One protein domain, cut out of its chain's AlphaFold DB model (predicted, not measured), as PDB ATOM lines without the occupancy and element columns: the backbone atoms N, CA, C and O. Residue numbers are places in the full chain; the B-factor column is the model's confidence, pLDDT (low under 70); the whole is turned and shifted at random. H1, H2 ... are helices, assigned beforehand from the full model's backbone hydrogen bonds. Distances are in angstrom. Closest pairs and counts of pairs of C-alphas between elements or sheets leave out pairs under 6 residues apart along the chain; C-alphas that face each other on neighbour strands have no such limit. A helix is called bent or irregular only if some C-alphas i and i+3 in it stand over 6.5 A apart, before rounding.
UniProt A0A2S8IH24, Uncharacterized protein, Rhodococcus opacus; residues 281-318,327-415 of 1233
ATOM      1  N   TYR A 281      61.169 -85.608 414.989       92.50
ATOM      2  CA  TYR A 281      61.946 -86.180 416.088       92.50
ATOM      3  C   TYR A 281      63.336 -85.568 416.220       92.50
ATOM      4  O   TYR A 281      63.720 -85.232 417.339       92.50
ATOM      5  N   LEU A 282      64.043 -85.338 415.112       91.56
ATOM      6  CA  LEU A 282      65.349 -84.685 415.127       91.56
ATOM      7  C   LEU A 282      65.240 -83.230 415.600       91.56
ATOM      8  O   LEU A 282      65.973 -82.830 416.502       91.56
ATOM      9  N   THR A 283      64.286 -82.452 415.072       90.44
ATOM     10  CA  THR A 283      64.045 -81.074 415.541       90.44
ATOM     11  C   THR A 283      63.756 -81.056 417.036       90.44
ATOM     12  O   THR A 283      64.365 -80.302 417.790       90.44
ATOM     13  N   GLY A 284      62.865 -81.944 417.475       87.56
ATOM     14  CA  GLY A 284      62.509 -82.067 418.875       87.56
ATOM     15  C   GLY A 284      63.666 -82.474 419.784       87.56
ATOM     16  O   GLY A 284      63.715 -82.022 420.922       87.56
ATOM     17  N   TRP A 285      64.572 -83.323 419.295       89.06
ATOM     18  CA  TRP A 285      65.748 -83.774 420.033       89.06
ATOM     19  C   TRP A 285      66.734 -82.625 420.224       89.06
ATOM     20  O   TRP A 285      67.126 -82.363 421.362       89.06
ATOM     21  N   LEU A 286      67.038 -81.888 419.150       86.62
ATOM     22  CA  LEU A 286      67.943 -80.733 419.151       86.62
ATOM     23  C   LEU A 286      67.450 -79.582 420.045       86.62
ATOM     24  O   LEU A 286      68.257 -78.859 420.626       86.62
ATOM     25  N   GLU A 287      66.132 -79.419 420.195       84.38
ATOM     26  CA  GLU A 287      65.538 -78.458 421.139       84.38
ATOM     27  C   GLU A 287      65.737 -78.862 422.612       84.38
ATOM     28  O   GLU A 287      65.778 -77.993 423.483       84.38
ATOM     29  N   THR A 288      65.860 -80.163 422.896       74.44
ATOM     30  CA  THR A 288      65.947 -80.723 424.260       74.44
ATOM     31  C   THR A 288      67.363 -81.064 424.724       74.44
ATOM     32  O   THR A 288      67.591 -81.177 425.926       74.44
ATOM     33  N   THR A 289      68.346 -81.182 423.821       62.56
ATOM     34  CA  THR A 289      69.724 -81.619 424.148       62.56
ATOM     35  C   THR A 289      70.493 -80.655 425.068       62.56
ATOM     36  O   THR A 289      71.632 -80.920 425.440       62.56
ATOM     37  N   THR A 290      69.893 -79.526 425.460       54.25
ATOM     38  CA  THR A 290      70.445 -78.614 426.473       54.25
ATOM     39  C   THR A 290      70.238 -79.089 427.919       54.25
ATOM     40  O   THR A 290      70.806 -78.482 428.831       54.25
ATOM     41  N   ASP A 291      69.444 -80.142 428.149       52.59
ATOM     42  CA  ASP A 291      69.157 -80.684 429.482       52.59
ATOM     43  C   ASP A 291      70.205 -81.730 429.928       52.59
ATOM     44  O   ASP A 291      70.451 -82.730 429.263       52.59
ATOM     45  N   ASN A 292      70.832 -81.505 431.092       50.84
ATOM     46  CA  ASN A 292      71.978 -82.275 431.620       50.84
ATOM     47  C   ASN A 292      71.613 -83.660 432.219       50.84
ATOM     48  O   ASN A 292      72.081 -83.994 433.313       50.84
ATOM     49  N   VAL A 293      70.767 -84.464 431.570       57.84
ATOM     50  CA  VAL A 293      70.398 -85.808 432.062       57.84
ATOM     51  C   VAL A 293      71.198 -86.878 431.308       57.84
ATOM     52  O   VAL A 293      71.044 -87.015 430.101       57.84
ATOM     53  N   ALA A 294      72.050 -87.629 432.015       58.56
ATOM     54  CA  ALA A 294      72.837 -88.736 431.453       58.56
ATOM     55  C   ALA A 294      72.177 -90.088 431.780       58.56
ATOM     56  O   ALA A 294      71.908 -90.354 432.955       58.56
ATOM     57  N   TYR A 295      71.942 -90.929 430.766       62.53
ATOM     58  CA  TYR A 295      71.242 -92.224 430.889       62.53
ATOM     59  C   TYR A 295      72.182 -93.438 430.847       62.53
ATOM     60  O   TYR A 295      71.742 -94.576 430.986       62.53
ATOM     61  N   GLY A 296      73.489 -93.197 430.732       66.25
ATOM     62  CA  GLY A 296      74.507 -94.239 430.656       66.25
ATOM     63  C   GLY A 296      75.096 -94.324 429.253       66.25
ATOM     64  O   GLY A 296      74.438 -93.997 428.271       66.25
ATOM     65  N   LYS A 297      76.362 -94.751 429.176       72.75
ATOM     66  CA  LYS A 297      77.170 -94.656 427.954       72.75
ATOM     67  C   LYS A 297      76.521 -95.362 426.760       72.75
ATOM     68  O   LYS A 297      76.472 -94.776 425.690       72.75
ATOM     69  N   ASP A 298      76.011 -96.573 426.952       70.12
ATOM     70  CA  ASP A 298      75.489 -97.385 425.846       70.12
ATOM     71  C   ASP A 298      74.183 -96.792 425.289       70.12
ATOM     72  O   ASP A 298      74.095 -96.519 424.098       70.12
ATOM     73  N   SER A 299      73.232 -96.424 426.158       75.06
ATOM     74  CA  SER A 299      71.994 -95.748 425.735       75.06
ATOM     75  C   SER A 299      72.254 -94.392 425.068       75.06
ATOM     76  O   SER A 299      71.551 -93.996 424.139       75.06
ATOM     77  N   ASP A 300      73.251 -93.642 425.548       80.50
ATOM     78  CA  ASP A 300      73.633 -92.369 424.933       80.50
ATOM     79  C   ASP A 300      74.281 -92.574 423.550       80.50
ATOM     80  O   ASP A 300      74.050 -91.760 422.651       80.50
ATOM     81  N   ASN A 301      75.006 -93.680 423.343       83.62
ATOM     82  CA  ASN A 301      75.536 -94.054 422.032       83.62
ATOM     83  C   ASN A 301      74.410 -94.377 421.036       83.62
ATOM     84  O   ASN A 301      74.433 -93.864 419.918       83.62
ATOM     85  N   ASP A 302      73.403 -95.159 421.438       84.44
ATOM     86  CA  ASP A 302      72.287 -95.563 420.563       84.44
ATOM     87  C   ASP A 302      71.494 -94.365 420.028       84.44
ATOM     88  O   ASP A 302      71.150 -94.293 418.843       84.44
ATOM     89  N   VAL A 303      71.235 -93.377 420.890       88.06
ATOM     90  CA  VAL A 303      70.563 -92.130 420.493       88.06
ATOM     91  C   VAL A 303      71.408 -91.346 419.504       88.06
ATOM     92  O   VAL A 303      70.870 -90.816 418.530       88.06
ATOM     93  N   TRP A 304      72.717 -91.272 419.733       87.56
ATOM     94  CA  TRP A 304      73.609 -90.577 418.818       87.56
ATOM     95  C   TRP A 304      73.653 -91.274 417.456       87.56
ATOM     96  O   TRP A 304      73.546 -90.607 416.430       87.56
ATOM     97  N   LEU A 305      73.735 -92.608 417.415       89.75
ATOM     98  CA  LEU A 305      73.695 -93.374 416.162       89.75
ATOM     99  C   LEU A 305      72.384 -93.130 415.398       89.75
ATOM    100  O   LEU A 305      72.395 -92.959 414.176       89.75
ATOM    101  N   ALA A 306      71.257 -93.049 416.110       91.88
ATOM    102  CA  ALA A 306      69.972 -92.684 415.522       91.88
ATOM    103  C   ALA A 306      69.950 -91.232 415.004       91.88
ATOM    104  O   ALA A 306      69.379 -90.975 413.943       91.88
ATOM    105  N   GLN A 307      70.599 -90.294 415.704       92.19
ATOM    106  CA  GLN A 307      70.777 -88.912 415.251       92.19
ATOM    107  C   GLN A 307      71.608 -88.843 413.966       92.19
ATOM    108  O   GLN A 307      71.155 -88.230 413.001       92.19
ATOM    109  N   LEU A 308      72.768 -89.509 413.917       90.12
ATOM    110  CA  LEU A 308      73.608 -89.561 412.718       90.12
ATOM    111  C   LEU A 308      72.815 -90.113 411.526       90.12
ATOM    112  O   LEU A 308      72.807 -89.514 410.453       90.12
ATOM    113  N   ARG A 309      72.082 -91.218 411.717       92.31
ATOM    114  CA  ARG A 309      71.209 -91.778 410.672       92.31
ATOM    115  C   ARG A 309      70.171 -90.755 410.191       92.31
ATOM    116  O   ARG A 309      69.972 -90.623 408.984       92.31
ATOM    117  N   ALA A 310      69.526 -90.031 411.106       91.94
ATOM    118  CA  ALA A 310      68.528 -89.017 410.772       91.94
ATOM    119  C   ALA A 310      69.114 -87.874 409.930       91.94
ATOM    120  O   ALA A 310      68.526 -87.497 408.915       91.94
ATOM    121  N   GLU A 311      70.271 -87.344 410.336       89.69
ATOM    122  CA  GLU A 311      70.980 -86.272 409.631       89.69
ATOM    123  C   GLU A 311      71.356 -86.708 408.209       89.69
ATOM    124  O   GLU A 311      71.027 -86.013 407.249       89.69
ATOM    125  N   LEU A 312      71.929 -87.908 408.048       88.25
ATOM    126  CA  LEU A 312      72.291 -88.456 406.735       88.25
ATOM    127  C   LEU A 312      71.067 -88.640 405.819       88.25
ATOM    128  O   LEU A 312      71.099 -88.253 404.648       88.25
ATOM    129  N   ARG A 313      69.968 -89.206 406.340       87.88
ATOM    130  CA  ARG A 313      68.734 -89.439 405.567       87.88
ATOM    131  C   ARG A 313      68.053 -88.138 405.142       87.88
ATOM    132  O   ARG A 313      67.555 -88.065 404.019       87.88
ATOM    133  N   LEU A 314      68.010 -87.128 406.013       85.94
ATOM    134  CA  LEU A 314      67.382 -85.840 405.707       85.94
ATOM    135  C   LEU A 314      68.216 -85.016 404.721       85.94
ATOM    136  O   LEU A 314      67.640 -84.441 403.797       85.94
ATOM    137  N   SER A 315      69.545 -85.017 404.850       79.06
ATOM    138  CA  SER A 315      70.437 -84.352 403.891       79.06
ATOM    139  C   SER A 315      70.285 -84.935 402.481       79.06
ATOM    140  O   SER A 315      70.079 -84.185 401.529       79.06
ATOM    141  N   ALA A 316      70.232 -86.267 402.352       71.69
ATOM    142  CA  ALA A 316      70.013 -86.943 401.068       71.69
ATOM    143  C   ALA A 316      68.631 -86.662 400.430       71.69
ATOM    144  O   ALA A 316      68.455 -86.800 399.220       71.69
ATOM    145  N   GLN A 317      67.620 -86.288 401.226       69.88
ATOM    146  CA  GLN A 317      66.303 -85.884 400.713       69.88
ATOM    147  C   GLN A 317      66.269 -84.420 400.247       69.88
ATOM    148  O   GLN A 317      65.456 -84.072 399.386       69.88
ATOM    149  N   GLN A 318      67.121 -83.561 400.814       63.66
ATOM    150  CA  GLN A 318      67.202 -82.130 400.495       63.66
ATOM    151  C   GLN A 318      68.121 -81.839 399.293       63.66
ATOM    152  O   GLN A 318      67.913 -80.840 398.601       63.66
ATOM    153  N   THR A 327      80.951 -85.394 401.395       85.50
ATOM    154  CA  THR A 327      82.270 -85.656 400.808       85.50
ATOM    155  C   THR A 327      83.008 -86.796 401.516       85.50
ATOM    156  O   THR A 327      82.811 -87.065 402.701       85.50
ATOM    157  N   ALA A 328      83.937 -87.446 400.805       86.06
ATOM    158  CA  ALA A 328      84.815 -88.474 401.374       86.06
ATOM    159  C   ALA A 328      85.666 -87.965 402.564       86.06
ATOM    160  O   ALA A 328      86.010 -88.739 403.459       86.06
ATOM    161  N   GLU A 329      85.984 -86.665 402.594       87.44
ATOM    162  CA  GLU A 329      86.707 -86.007 403.692       87.44
ATOM    163  C   GLU A 329      85.837 -85.897 404.953       87.44
ATOM    164  O   GLU A 329      86.287 -86.265 406.035       87.44
ATOM    165  N   GLU A 330      84.574 -85.486 404.815       86.38
ATOM    166  CA  GLU A 330      83.618 -85.413 405.929       86.38
ATOM    167  C   GLU A 330      83.299 -86.801 406.499       86.38
ATOM    168  O   GLU A 330      83.244 -86.978 407.716       86.38
ATOM    169  N   VAL A 331      83.163 -87.819 405.641       87.50
ATOM    170  CA  VAL A 331      82.993 -89.214 406.083       87.50
ATOM    171  C   VAL A 331      84.205 -89.678 406.898       87.50
ATOM    172  O   VAL A 331      84.041 -90.311 407.943       87.50
ATOM    173  N   ALA A 332      85.425 -89.333 406.473       88.25
ATOM    174  CA  ALA A 332      86.635 -89.642 407.231       88.25
ATOM    175  C   ALA A 332      86.709 -88.883 408.571       88.25
ATOM    176  O   ALA A 332      87.200 -89.448 409.549       88.25
ATOM    177  N   GLU A 333      86.200 -87.648 408.651       87.19
ATOM    178  CA  GLU A 333      86.089 -86.902 409.914       87.19
ATOM    179  C   GLU A 333      85.094 -87.548 410.887       87.19
ATOM    180  O   GLU A 333      85.410 -87.684 412.070       87.19
ATOM    181  N   ILE A 334      83.935 -88.011 410.401       86.50
ATOM    182  CA  ILE A 334      82.951 -88.747 411.216       86.50
ATOM    183  C   ILE A 334      83.581 -90.030 411.779       86.50
ATOM    184  O   ILE A 334      83.479 -90.297 412.977       86.50
ATOM    185  N   LEU A 335      84.287 -90.795 410.937       86.69
ATOM    186  CA  LEU A 335      84.986 -92.027 411.329       86.69
ATOM    187  C   LEU A 335      86.155 -91.784 412.300       86.69
ATOM    188  O   LEU A 335      86.537 -92.692 413.036       86.69
ATOM    189  N   ALA A 336      86.730 -90.579 412.316       83.06
ATOM    190  CA  ALA A 336      87.800 -90.196 413.237       83.06
ATOM    191  C   ALA A 336      87.288 -89.741 414.620       83.06
ATOM    192  O   ALA A 336      88.096 -89.454 415.508       83.06
ATOM    193  N   GLY A 337      85.970 -89.648 414.822       78.62
ATOM    194  CA  GLY A 337      85.378 -89.232 416.091       78.62
ATOM    195  C   GLY A 337      85.643 -90.226 417.230       78.62
ATOM    196  O   GLY A 337      85.339 -91.407 417.124       78.62
ATOM    197  N   GLU A 338      86.142 -89.746 418.375       67.06
ATOM    198  CA  GLU A 338      86.471 -90.599 419.538       67.06
ATOM    199  C   GLU A 338      85.256 -90.979 420.412       67.06
ATOM    200  O   GLU A 338      85.406 -91.599 421.466       67.06
ATOM    201  N   HIS A 339      84.047 -90.541 420.056       65.75
ATOM    202  CA  HIS A 339      82.895 -90.599 420.963       65.75
ATOM    203  C   HIS A 339      82.123 -91.923 420.914       65.75
ATOM    204  O   HIS A 339      81.422 -92.227 421.876       65.75
ATOM    205  N   LEU A 340      82.283 -92.728 419.858       75.62
ATOM    206  CA  LEU A 340      81.473 -93.927 419.615       75.62
ATOM    207  C   LEU A 340      82.300 -95.149 419.230       75.62
ATOM    208  O   LEU A 340      83.424 -95.004 418.745       75.62
ATOM    209  N   PRO A 341      81.747 -96.362 419.407       81.25
ATOM    210  CA  PRO A 341      82.321 -97.558 418.816       81.25
ATOM    211  C   PRO A 341      82.343 -97.424 417.289       81.25
ATOM    212  O   PRO A 341      81.315 -97.236 416.642       81.25
ATOM    213  N   LEU A 342      83.536 -97.526 416.704       85.69
ATOM    214  CA  LEU A 342      83.743 -97.329 415.269       85.69
ATOM    215  C   LEU A 342      82.922 -98.304 414.407       85.69
ATOM    216  O   LEU A 342      82.467 -97.927 413.332       85.69
ATOM    217  N   ALA A 343      82.731 -99.541 414.871       82.81
ATOM    218  CA  ALA A 343      81.968-100.557 414.148       82.81
ATOM    219  C   ALA A 343      80.521-100.106 413.874       82.81
ATOM    220  O   ALA A 343      80.073-100.173 412.732       82.81
ATOM    221  N   ASP A 344      79.846 -99.556 414.885       86.12
ATOM    222  CA  ASP A 344      78.448 -99.125 414.780       86.12
ATOM    223  C   ASP A 344      78.301 -97.902 413.859       86.12
ATOM    224  O   ASP A 344      77.345 -97.781 413.092       86.12
ATOM    225  N   VAL A 345      79.286 -96.994 413.886       89.25
ATOM    226  CA  VAL A 345      79.332 -95.830 412.986       89.25
ATOM    227  C   VAL A 345      79.506 -96.275 411.533       89.25
ATOM    228  O   VAL A 345      78.825 -95.754 410.648       89.25
ATOM    229  N   ILE A 346      80.385 -97.251 411.280       89.50
ATOM    230  CA  ILE A 346      80.589 -97.820 409.942       89.50
ATOM    231  C   ILE A 346      79.293 -98.451 409.426       89.50
ATOM    232  O   ILE A 346      78.940 -98.219 408.270       89.50
ATOM    233  N   GLU A 347      78.568 -99.191 410.266       87.75
ATOM    234  CA  GLU A 347      77.286 -99.799 409.897       87.75
ATOM    235  C   GLU A 347      76.254 -98.734 409.491       87.75
ATOM    236  O   GLU A 347      75.658 -98.819 408.416       87.75
ATOM    237  N   VAL A 348      76.095 -97.671 410.292       89.50
ATOM    238  CA  VAL A 348      75.174 -96.567 409.972       89.50
ATOM    239  C   VAL A 348      75.547 -95.878 408.659       89.50
ATOM    240  O   VAL A 348      74.661 -95.582 407.856       89.50
ATOM    241  N   LEU A 349      76.834 -95.618 408.426       89.56
ATOM    242  CA  LEU A 349      77.298 -95.010 407.180       89.56
ATOM    243  C   LEU A 349      77.044 -95.944 405.990       89.56
ATOM    244  O   LEU A 349      76.484 -95.512 404.985       89.56
ATOM    245  N   SER A 350      77.373 -97.228 406.116       86.88
ATOM    246  CA  SER A 350      77.158 -98.225 405.065       86.88
ATOM    247  C   SER A 350      75.688 -98.286 404.628       86.88
ATOM    248  O   SER A 350      75.393 -98.203 403.435       86.88
ATOM    249  N   ASP A 351      74.764 -98.296 405.591       86.25
ATOM    250  CA  ASP A 351      73.316 -98.327 405.350       86.25
ATOM    251  C   ASP A 351      72.745 -97.035 404.735       86.25
ATOM    252  O   ASP A 351      71.719 -97.055 404.037       86.25
ATOM    253  N   CYS A 352      73.354 -95.885 405.035       86.62
ATOM    254  CA  CYS A 352      72.826 -94.570 404.662       86.62
ATOM    255  C   CYS A 352      73.407 -94.027 403.356       86.62
ATOM    256  O   CYS A 352      72.646 -93.525 402.528       86.62
ATOM    257  N   ILE A 353      74.730 -94.103 403.187       84.62
ATOM    258  CA  ILE A 353      75.472 -93.511 402.059       84.62
ATOM    259  C   ILE A 353      76.044 -94.561 401.094       84.62
ATOM    260  O   ILE A 353      76.447 -94.222 399.982       84.62
ATOM    261  N   GLY A 354      76.033 -95.841 401.479       83.25
ATOM    262  CA  GLY A 354      76.493 -96.954 400.653       83.25
ATOM    263  C   GLY A 354      78.010 -97.210 400.706       83.25
ATOM    264  O   GLY A 354      78.797 -96.364 401.139       83.25
ATOM    265  N   PRO A 355      78.459 -98.385 400.225       84.88
ATOM    266  CA  PRO A 355      79.837 -98.851 400.406       84.88
ATOM    267  C   PRO A 355      80.873 -98.141 399.518       84.88
ATOM    268  O   PRO A 355      82.065 -98.183 399.814       84.88
ATOM    269  N   LEU A 356      80.452 -97.485 398.429       85.31
ATOM    270  CA  LEU A 356      81.369 -96.798 397.508       85.31
ATOM    271  C   LEU A 356      81.962 -95.526 398.123       85.31
ATOM    272  O   LEU A 356      83.173 -95.335 398.063       85.31
ATOM    273  N   LEU A 357      81.142 -94.695 398.772       86.00
ATOM    274  CA  LEU A 357      81.629 -93.470 399.412       86.00
ATOM    275  C   LEU A 357      82.526 -93.788 400.624       86.00
ATOM    276  O   LEU A 357      83.508 -93.092 400.875       86.00
ATOM    277  N   LEU A 358      82.258 -94.900 401.321       88.00
ATOM    278  CA  LEU A 358      83.158 -95.442 402.345       88.00
ATOM    279  C   LEU A 358      84.520 -95.843 401.763       88.00
ATOM    280  O   LEU A 358      85.548 -95.537 402.364       88.00
ATOM    281  N   LEU A 359      84.546 -96.486 400.590       88.56
ATOM    282  CA  LEU A 359      85.789 -96.826 399.889       88.56
ATOM    283  C   LEU A 359      86.575 -95.562 399.493       88.56
ATOM    284  O   LEU A 359      87.799 -95.530 399.630       88.56
ATOM    285  N   GLU A 360      85.883 -94.513 399.041       89.44
ATOM    286  CA  GLU A 360      86.486 -93.220 398.689       89.44
ATOM    287  C   GLU A 360      87.055 -92.467 399.901       89.44
ATOM    288  O   GLU A 360      88.030 -91.732 399.750       89.44
ATOM    289  N   ALA A 361      86.513 -92.681 401.106       90.88
ATOM    290  CA  ALA A 361      86.998 -92.067 402.344       90.88
ATOM    291  C   ALA A 361      88.318 -92.672 402.862       90.88
ATOM    292  O   ALA A 361      89.084 -91.990 403.545       90.88
ATOM    293  N   ILE A 362      88.643 -93.923 402.512       91.38
ATOM    294  CA  ILE A 362      89.820 -94.666 403.015       91.38
ATOM    295  C   ILE A 362      91.148 -93.889 402.937       91.38
ATOM    296  O   ILE A 362      91.891 -93.908 403.925       91.38
ATOM    297  N   PRO A 363      91.495 -93.197 401.830       91.50
ATOM    298  CA  PRO A 363      92.746 -92.443 401.731       91.50
ATOM    299  C   PRO A 363      92.843 -91.270 402.717       91.50
ATOM    300  O   PRO A 363      93.949 -90.813 403.006       91.50
ATOM    301  N   HIS A 364      91.704 -90.788 403.220       92.12
ATOM    302  CA  HIS A 364      91.603 -89.668 404.154       92.12
ATOM    303  C   HIS A 364      91.625 -90.122 405.626       92.12
ATOM    304  O   HIS A 364      91.855 -89.303 406.517       92.12
ATOM    305  N   ILE A 365      91.475 -91.425 405.897       90.56
ATOM    306  CA  ILE A 365      91.556 -91.989 407.249       90.56
ATOM    307  C   ILE A 365      93.025 -92.096 407.676       90.56
ATOM    308  O   ILE A 365      93.816 -92.871 407.126       90.56
ATOM    309  N   THR A 366      93.395 -91.299 408.680       88.06
ATOM    310  CA  THR A 366      94.777 -91.218 409.180       88.06
ATOM    311  C   THR A 366      95.120 -92.303 410.197       88.06
ATOM    312  O   THR A 366      96.272 -92.740 410.241       88.06
ATOM    313  N   ASP A 367      94.143 -92.763 410.983       89.06
ATOM    314  CA  ASP A 367      94.336 -93.850 411.938       89.06
ATOM    315  C   ASP A 367      94.359 -95.213 411.227       89.06
ATOM    316  O   ASP A 367      93.408 -95.609 410.551       89.06
ATOM    317  N   GLY A 368      95.471 -95.937 411.375       88.38
ATOM    318  CA  GLY A 368      95.677 -97.221 410.701       88.38
ATOM    319  C   GLY A 368      94.696 -98.299 411.161       88.38
ATOM    320  O   GLY A 368      94.270 -99.111 410.340       88.38
ATOM    321  N   SER A 369      94.300 -98.275 412.440       87.81
ATOM    322  CA  SER A 369      93.332 -99.223 413.001       87.81
ATOM    323  C   SER A 369      91.933 -98.965 412.452       87.81
ATOM    324  O   SER A 369      91.297 -99.891 411.964       87.81
ATOM    325  N   ALA A 370      91.476 -97.712 412.458       87.69
ATOM    326  CA  ALA A 370      90.179 -97.337 411.913       87.69
ATOM    327  C   ALA A 370      90.078 -97.655 410.419       87.69
ATOM    328  O   ALA A 370      89.085 -98.223 409.961       87.69
ATOM    329  N   ARG A 371      91.149 -97.370 409.667       91.88
ATOM    330  CA  ARG A 371      91.238 -97.706 408.244       91.88
ATOM    331  C   ARG A 371      91.117 -99.210 408.004       91.88
ATOM    332  O   ARG A 371      90.394 -99.623 407.100       91.88
ATOM    333  N   ALA A 372      91.801-100.023 408.808       91.06
ATOM    334  CA  ALA A 372      91.718-101.478 408.722       91.06
ATOM    335  C   ALA A 372      90.312-102.004 409.066       91.06
ATOM    336  O   ALA A 372      89.804-102.857 408.344       91.06
ATOM    337  N   THR A 373      89.641-101.451 410.082       91.00
ATOM    338  CA  THR A 373      88.255-101.815 410.430       91.00
ATOM    339  C   THR A 373      87.275-101.530 409.286       91.00
ATOM    340  O   THR A 373      86.465-102.394 408.953       91.00
ATOM    341  N   VAL A 374      87.365-100.360 408.638       89.94
ATOM    342  CA  VAL A 374      86.520-100.012 407.474       89.94
ATOM    343  C   VAL A 374      86.764-100.974 406.309       89.94
ATOM    344  O   VAL A 374      85.814-101.471 405.707       89.94
ATOM    345  N   LEU A 375      88.029-101.281 406.011       91.50
ATOM    346  CA  LEU A 375      88.405-102.229 404.958       91.50
ATOM    347  C   LEU A 375      87.854-103.640 405.223       91.50
ATOM    348  O   LEU A 375      87.336-104.267 404.300       91.50
ATOM    349  N   LEU A 376      87.919-104.124 406.468       90.31
ATOM    350  CA  LEU A 376      87.348-105.420 406.853       90.31
ATOM    351  C   LEU A 376      85.821-105.432 406.773       90.31
ATOM    352  O   LEU A 376      85.248-106.438 406.361       90.31
ATOM    353  N   HIS A 377      85.153-104.330 407.112       88.94
ATOM    354  CA  HIS A 377      83.703-104.230 406.949       88.94
ATOM    355  C   HIS A 377      83.293-104.271 405.467       88.94
ATOM    356  O   HIS A 377      82.369-104.989 405.091       88.94
ATOM    357  N   LEU A 378      84.017-103.566 404.590       88.25
ATOM    358  CA  LEU A 378      83.790-103.644 403.142       88.25
ATOM    359  C   LEU A 378      84.066-105.053 402.585       88.25
ATOM    360  O   LEU A 378      83.388-105.480 401.648       88.25
ATOM    361  N   ALA A 379      85.026-105.788 403.162       88.06
ATOM    362  CA  ALA A 379      85.281-107.185 402.815       88.06
ATOM    363  C   ALA A 379      84.095-108.096 403.187       88.06
ATOM    364  O   ALA A 379      83.683-108.909 402.356       88.06
ATOM    365  N   ASP A 380      83.484-107.907 404.368       86.12
ATOM    366  CA  ASP A 380      82.268-108.630 404.780       86.12
ATOM    367  C   ASP A 380      81.132-108.430 403.764       86.12
ATOM    368  O   ASP A 380      80.550-109.398 403.275       86.12
ATOM    369  N   LEU A 381      80.857-107.183 403.368       80.88
ATOM    370  CA  LEU A 381      79.790-106.847 402.413       80.88
ATOM    371  C   LEU A 381      80.008-107.461 401.020       80.88
ATOM    372  O   LEU A 381      79.056-107.732 400.286       80.88
ATOM    373  N   MET A 382      81.258-107.732 400.643       76.50
ATOM    374  CA  MET A 382      81.575-108.335 399.348       76.50
ATOM    375  C   MET A 382      81.245-109.818 399.241       76.50
ATOM    376  O   MET A 382      81.053-110.325 398.131       76.50
ATOM    377  N   THR A 383      81.106-110.514 400.369       60.09
ATOM    378  CA  THR A 383      80.651-111.908 400.368       60.09
ATOM    379  C   THR A 383      79.160-112.058 400.030       60.09
ATOM    380  O   THR A 383      78.725-113.173 399.738       60.09
ATOM    381  N   SER A 384      78.385-110.959 399.973       54.25
ATOM    382  CA  SER A 384      76.918-110.992 399.856       54.25
ATOM    383  C   SER A 384      76.292-110.349 398.603       54.25
ATOM    384  O   SER A 384      75.171-110.747 398.294       54.25
ATOM    385  N   SER A 385      76.962-109.458 397.837       48.47
ATOM    386  CA  SER A 385      76.823-109.203 396.364       48.47
ATOM    387  C   SER A 385      77.143-107.756 395.909       48.47
ATOM    388  O   SER A 385      76.431-106.826 396.256       48.47
ATOM    389  N   SER A 386      78.144-107.569 395.026       51.28
ATOM    390  CA  SER A 386      78.227-106.553 393.938       51.28
ATOM    391  C   SER A 386      79.522-106.760 393.111       51.28
ATOM    392  O   SER A 386      80.397-107.510 393.536       51.28
ATOM    393  N   SER A 387      79.658-106.165 391.912       57.00
ATOM    394  CA  SER A 387      80.845-106.318 391.032       57.00
ATOM    395  C   SER A 387      81.767-105.090 390.967       57.00
ATOM    396  O   SER A 387      82.613-105.031 390.074       57.00
ATOM    397  N   GLU A 388      81.566-104.087 391.828       68.12
ATOM    398  CA  GLU A 388      82.241-102.777 391.740       68.12
ATOM    399  C   GLU A 388      83.257-102.515 392.864       68.12
ATOM    400  O   GLU A 388      84.148-101.683 392.691       68.12
ATOM    401  N   LEU A 389      83.187-103.247 393.978       74.81
ATOM    402  CA  LEU A 389      84.183-103.190 395.052       74.81
ATOM    403  C   LEU A 389      85.375-104.132 394.756       74.81
ATOM    404  O   LEU A 389      85.215-105.126 394.035       74.81
ATOM    405  N   PRO A 390      86.573-103.860 395.313       82.81
ATOM    406  CA  PRO A 390      87.711-104.782 395.248       82.81
ATOM    407  C   PRO A 390      87.380-106.154 395.864       82.81
ATOM    408  O   PRO A 390      86.416-106.284 396.618       82.81
ATOM    409  N   SER A 391      88.161-107.197 395.552       86.19
ATOM    410  CA  SER A 391      87.878-108.530 396.106       86.19
ATOM    411  C   SER A 391      88.010-108.534 397.635       86.19
ATOM    412  O   SER A 391      88.841-107.809 398.183       86.19
ATOM    413  N   ALA A 392      87.216-109.358 398.331       86.19
ATOM    414  CA  ALA A 392      87.266-109.456 399.796       86.19
ATOM    415  C   ALA A 392      88.689-109.759 400.307       86.19
ATOM    416  O   ALA A 392      89.139-109.156 401.280       86.19
ATOM    417  N   ALA A 393      89.439-110.592 399.577       86.44
ATOM    418  CA  ALA A 393      90.843-110.875 399.860       86.44
ATOM    419  C   ALA A 393      91.750-109.639 399.687       86.44
ATOM    420  O   ALA A 393      92.605-109.394 400.532       86.44
ATOM    421  N   ASP A 394      91.555-108.827 398.639       88.25
ATOM    422  CA  ASP A 394      92.347-107.602 398.426       88.25
ATOM    423  C   ASP A 394      92.074-106.544 399.505       88.25
ATOM    424  O   ASP A 394      92.990-105.830 399.921       88.25
ATOM    425  N   LEU A 395      90.819-106.430 399.957       91.19
ATOM    426  CA  LEU A 395      90.421-105.535 401.046       91.19
ATOM    427  C   LEU A 395      91.007-106.003 402.384       91.19
ATOM    428  O   LEU A 395      91.587-105.195 403.110       91.19
ATOM    429  N   ALA A 396      90.937-107.304 402.675       90.75
ATOM    430  CA  ALA A 396      91.518-107.895 403.878       90.75
ATOM    431  C   ALA A 396      93.054-107.783 403.909       90.75
ATOM    432  O   ALA A 396      93.617-107.450 404.951       90.75
ATOM    433  N   CYS A 397      93.740-107.963 402.773       89.69
ATOM    434  CA  CYS A 397      95.182-107.717 402.664       89.69
ATOM    435  C   CYS A 397      95.534-106.251 402.965       89.69
ATOM    436  O   CYS A 397      96.438-105.983 403.754       89.69
ATOM    437  N   GLN A 398      94.797-105.290 402.399       90.75
ATOM    438  CA  GLN A 398      95.014-103.863 402.682       90.75
ATOM    439  C   GLN A 398      94.709-103.496 404.142       90.75
ATOM    440  O   GLN A 398      95.373-102.620 404.712       90.75
ATOM    441  N   ALA A 399      93.725-104.153 404.762       92.12
ATOM    442  CA  ALA A 399      93.440-103.996 406.184       92.12
ATOM    443  C   ALA A 399      94.620-104.491 407.030       92.12
ATOM    444  O   ALA A 399      95.106-103.764 407.897       92.12
ATOM    445  N   TRP A 400      95.136-105.678 406.706       91.69
ATOM    446  CA  TRP A 400      96.290-106.274 407.371       91.69
ATOM    447  C   TRP A 400      97.556-105.421 407.241       91.69
ATOM    448  O   TRP A 400      98.279-105.233 408.214       91.69
ATOM    449  N   GLU A 401      97.803-104.833 406.068       90.38
ATOM    450  CA  GLU A 401      98.909-103.891 405.857       90.38
ATOM    451  C   GLU A 401      98.737-102.587 406.652       90.38
ATOM    452  O   GLU A 401      99.720-101.985 407.089       90.38
ATOM    453  N   SER A 402      97.492-102.138 406.842       89.94
ATOM    454  CA  SER A 402      97.172-100.898 407.555       89.94
ATOM    455  C   SER A 402      97.324-101.020 409.069       89.94
ATOM    456  O   SER A 402      97.810-100.077 409.698       89.94
ATOM    457  N   ALA A 403      96.942-102.163 409.639       90.69
ATOM    458  CA  ALA A 403      97.091-102.465 411.059       90.69
ATOM    459  C   ALA A 403      97.390-103.964 411.280       90.69
ATOM    460  O   ALA A 403      96.480-104.741 411.581       90.69
ATOM    461  N   PRO A 404      98.668-104.387 411.171       84.62
ATOM    462  CA  PRO A 404      99.050-105.776 411.404       84.62
ATOM    463  C   PRO A 404      98.683-106.224 412.824       84.62
ATOM    464  O   PRO A 404      99.107-105.611 413.807       84.62
ATOM    465  N   GLY A 405      97.916-107.308 412.930       81.06
ATOM    466  CA  GLY A 405      97.430-107.866 414.195       81.06
ATOM    467  C   GLY A 405      96.010-107.453 414.595       81.06
ATOM    468  O   GLY A 405      95.523-107.959 415.604       81.06
ATOM    469  N   LEU A 406      95.342-106.581 413.832       84.94
ATOM    470  CA  LEU A 406      93.927-106.259 414.039       84.94
ATOM    471  C   LEU A 406      93.034-107.350 413.421       84.94
ATOM    472  O   LEU A 406      93.168-107.640 412.236       84.94
ATOM    473  N   ASP A 407      92.144-107.932 414.231       84.75
ATOM    474  CA  ASP A 407      91.120-108.925 413.845       84.75
ATOM    475  C   ASP A 407      91.610-110.018 412.861       84.75
ATOM    476  O   ASP A 407      91.097-110.183 411.749       84.75
ATOM    477  N   PRO A 408      92.666-110.769 413.234       88.12
ATOM    478  CA  PRO A 408      93.293-111.745 412.345       88.12
ATOM    479  C   PRO A 408      92.351-112.892 411.954       88.12
ATOM    480  O   PRO A 408      92.547-113.492 410.896       88.12
ATOM    481  N   ARG A 409      91.330-113.192 412.769       86.88
ATOM    482  CA  ARG A 409      90.272-114.148 412.426       86.88
ATOM    483  C   ARG A 409      89.488-113.703 411.193       86.88
ATOM    484  O   ARG A 409      89.456-114.457 410.222       86.88
ATOM    485  N   ARG A 410      88.936-112.483 411.185       86.06
ATOM    486  CA  ARG A 410      88.205-111.963 410.013       86.06
ATOM    487  C   ARG A 410      89.099-111.838 408.785       86.06
ATOM    488  O   ARG A 410      88.671-112.136 407.673       86.06
ATOM    489  N   VAL A 411      90.367-111.465 408.967       89.44
ATOM    490  CA  VAL A 411      91.357-111.422 407.875       89.44
ATOM    491  C   VAL A 411      91.556-112.816 407.247       89.44
ATOM    492  O   VAL A 411      91.577-112.946 406.021       89.44
ATOM    493  N   LEU A 412      91.658-113.872 408.067       87.44
ATOM    494  CA  LEU A 412      91.750-115.262 407.600       87.44
ATOM    495  C   LEU A 412      90.473-115.707 406.865       87.44
ATOM    496  O   LEU A 412      90.564-116.359 405.822       87.44
ATOM    497  N   GLU A 413      89.294-115.371 407.395       84.44
ATOM    498  CA  GLU A 413      87.991-115.717 406.804       84.44
ATOM    499  C   GLU A 413      87.822-115.148 405.387       84.44
ATOM    500  O   GLU A 413      87.306-115.840 404.505       84.44
ATOM    501  N   HIS A 414      88.359-113.952 405.129       86.50
ATOM    502  CA  HIS A 414      88.358-113.306 403.807       86.50
ATOM    503  C   HIS A 414      89.444-113.801 402.843       86.50
ATOM    504  O   HIS A 414      89.574-113.287 401.730       86.50
ATOM    505  N   GLY A 415      90.190-114.843 403.218       82.69
ATOM    506  CA  GLY A 415      91.061-115.586 402.306       82.69
ATOM    507  C   GLY A 415      92.525-115.153 402.290       82.69
ATOM    508  O   GLY A 415      93.251-115.553 401.376       82.69
TER     509      GLY A 415
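This is residues 281 to 318 and 327 to 415 of the 1233 residues of an uncharacterized protein of Rhodococcus opacus (UniProt A0A2S8IH24). The domain is a row of helices that folds back and forth along one long axis. Its longest helix, H2, stands toward one end, with little H1 beyond it and H4, in the middle of the domain, packed on its other side; H5, H6, H7 and H8 run to and fro side by side to make the far end, and H3 packs crosswise on H5. Residues 287 to 296, leading from H1 to H2, stick out. The 127 printed residues hold eight named helices, H1 to H8 in chain order, and no named strand, in the class all helix. The whole is compact, with a radius of gyration of the C-alphas of 16.1 A, yet only just elongated, spanning 48 by 32 by 25 A.

H2, residues 297 to 318, measures 31.8 A from C-alpha 297 at (77.170, -94.656, 427.954) to C-alpha 318 at (67.202, -82.130, 400.495). Before it comes H1, residues 281 to 288, 10.6 A long. After it come H3, residues 328 to 335, H4, residues 342 to 353, 16.0 A, and H5, residues 355 to 364, 15.4 A. H6, residues 368 to 382, measures 21.2 A, and H7, residues 392 to 402, 15.2 A. H8, residues 408 to 413, ends with C-alpha 413 at (87.991, -115.717, 406.804).

H2 touches H4 with residues 305 to 313 alone, the same way at a shallow tilt of 20 degrees; the closest C-alphas, of Arg 309 and Val 348, are 6.3 A apart. H1 is close to H2 but not clearly touching, with the closest C-alphas, of Leu 282 and Gln 307, 6.9 A apart. H4 touches H6 with residues 342 to 346 alone, at a steep tilt of 50 degrees; C-alphas 346 and 374, the closest, are 6.8 A apart. H3 touches H5 about perpendicular, at 87 degrees, with the closest C-alphas, 328 and 361, 4.3 A apart. H3 and H4, a hairpin, only just touch, with 3 pairs of C-alphas within 8 A; the closest are 335 and 342, 6.7 A apart. Three more hairpins follow: H5 and H6, closest at C-alphas 362 and 371, 6.2 A; H6 and H7, at 372 and 399, 4.0 A; H7 and H8, at 396 and 411, 5.3 A. H5 is irregular, with C-alphas 360 and 363 7.0 A apart, and 4 of its 6 O i to N i+4 pairs are within hydrogen-bond range; in the other helices every such pair is.

The C-alphas farthest apart, of Asp 291 and Gly 415, are 49.4 A apart. Residues 319 to 326 are not printed, and C-alphas 318 and 327 are 15.5 A apart across this cut. Of the links printed whole, none is long. Mean pLDDT of the printed part is 82.8; residues 289 to 296, 317 to 318, 338 to 339 and 383 to 388 are under 70.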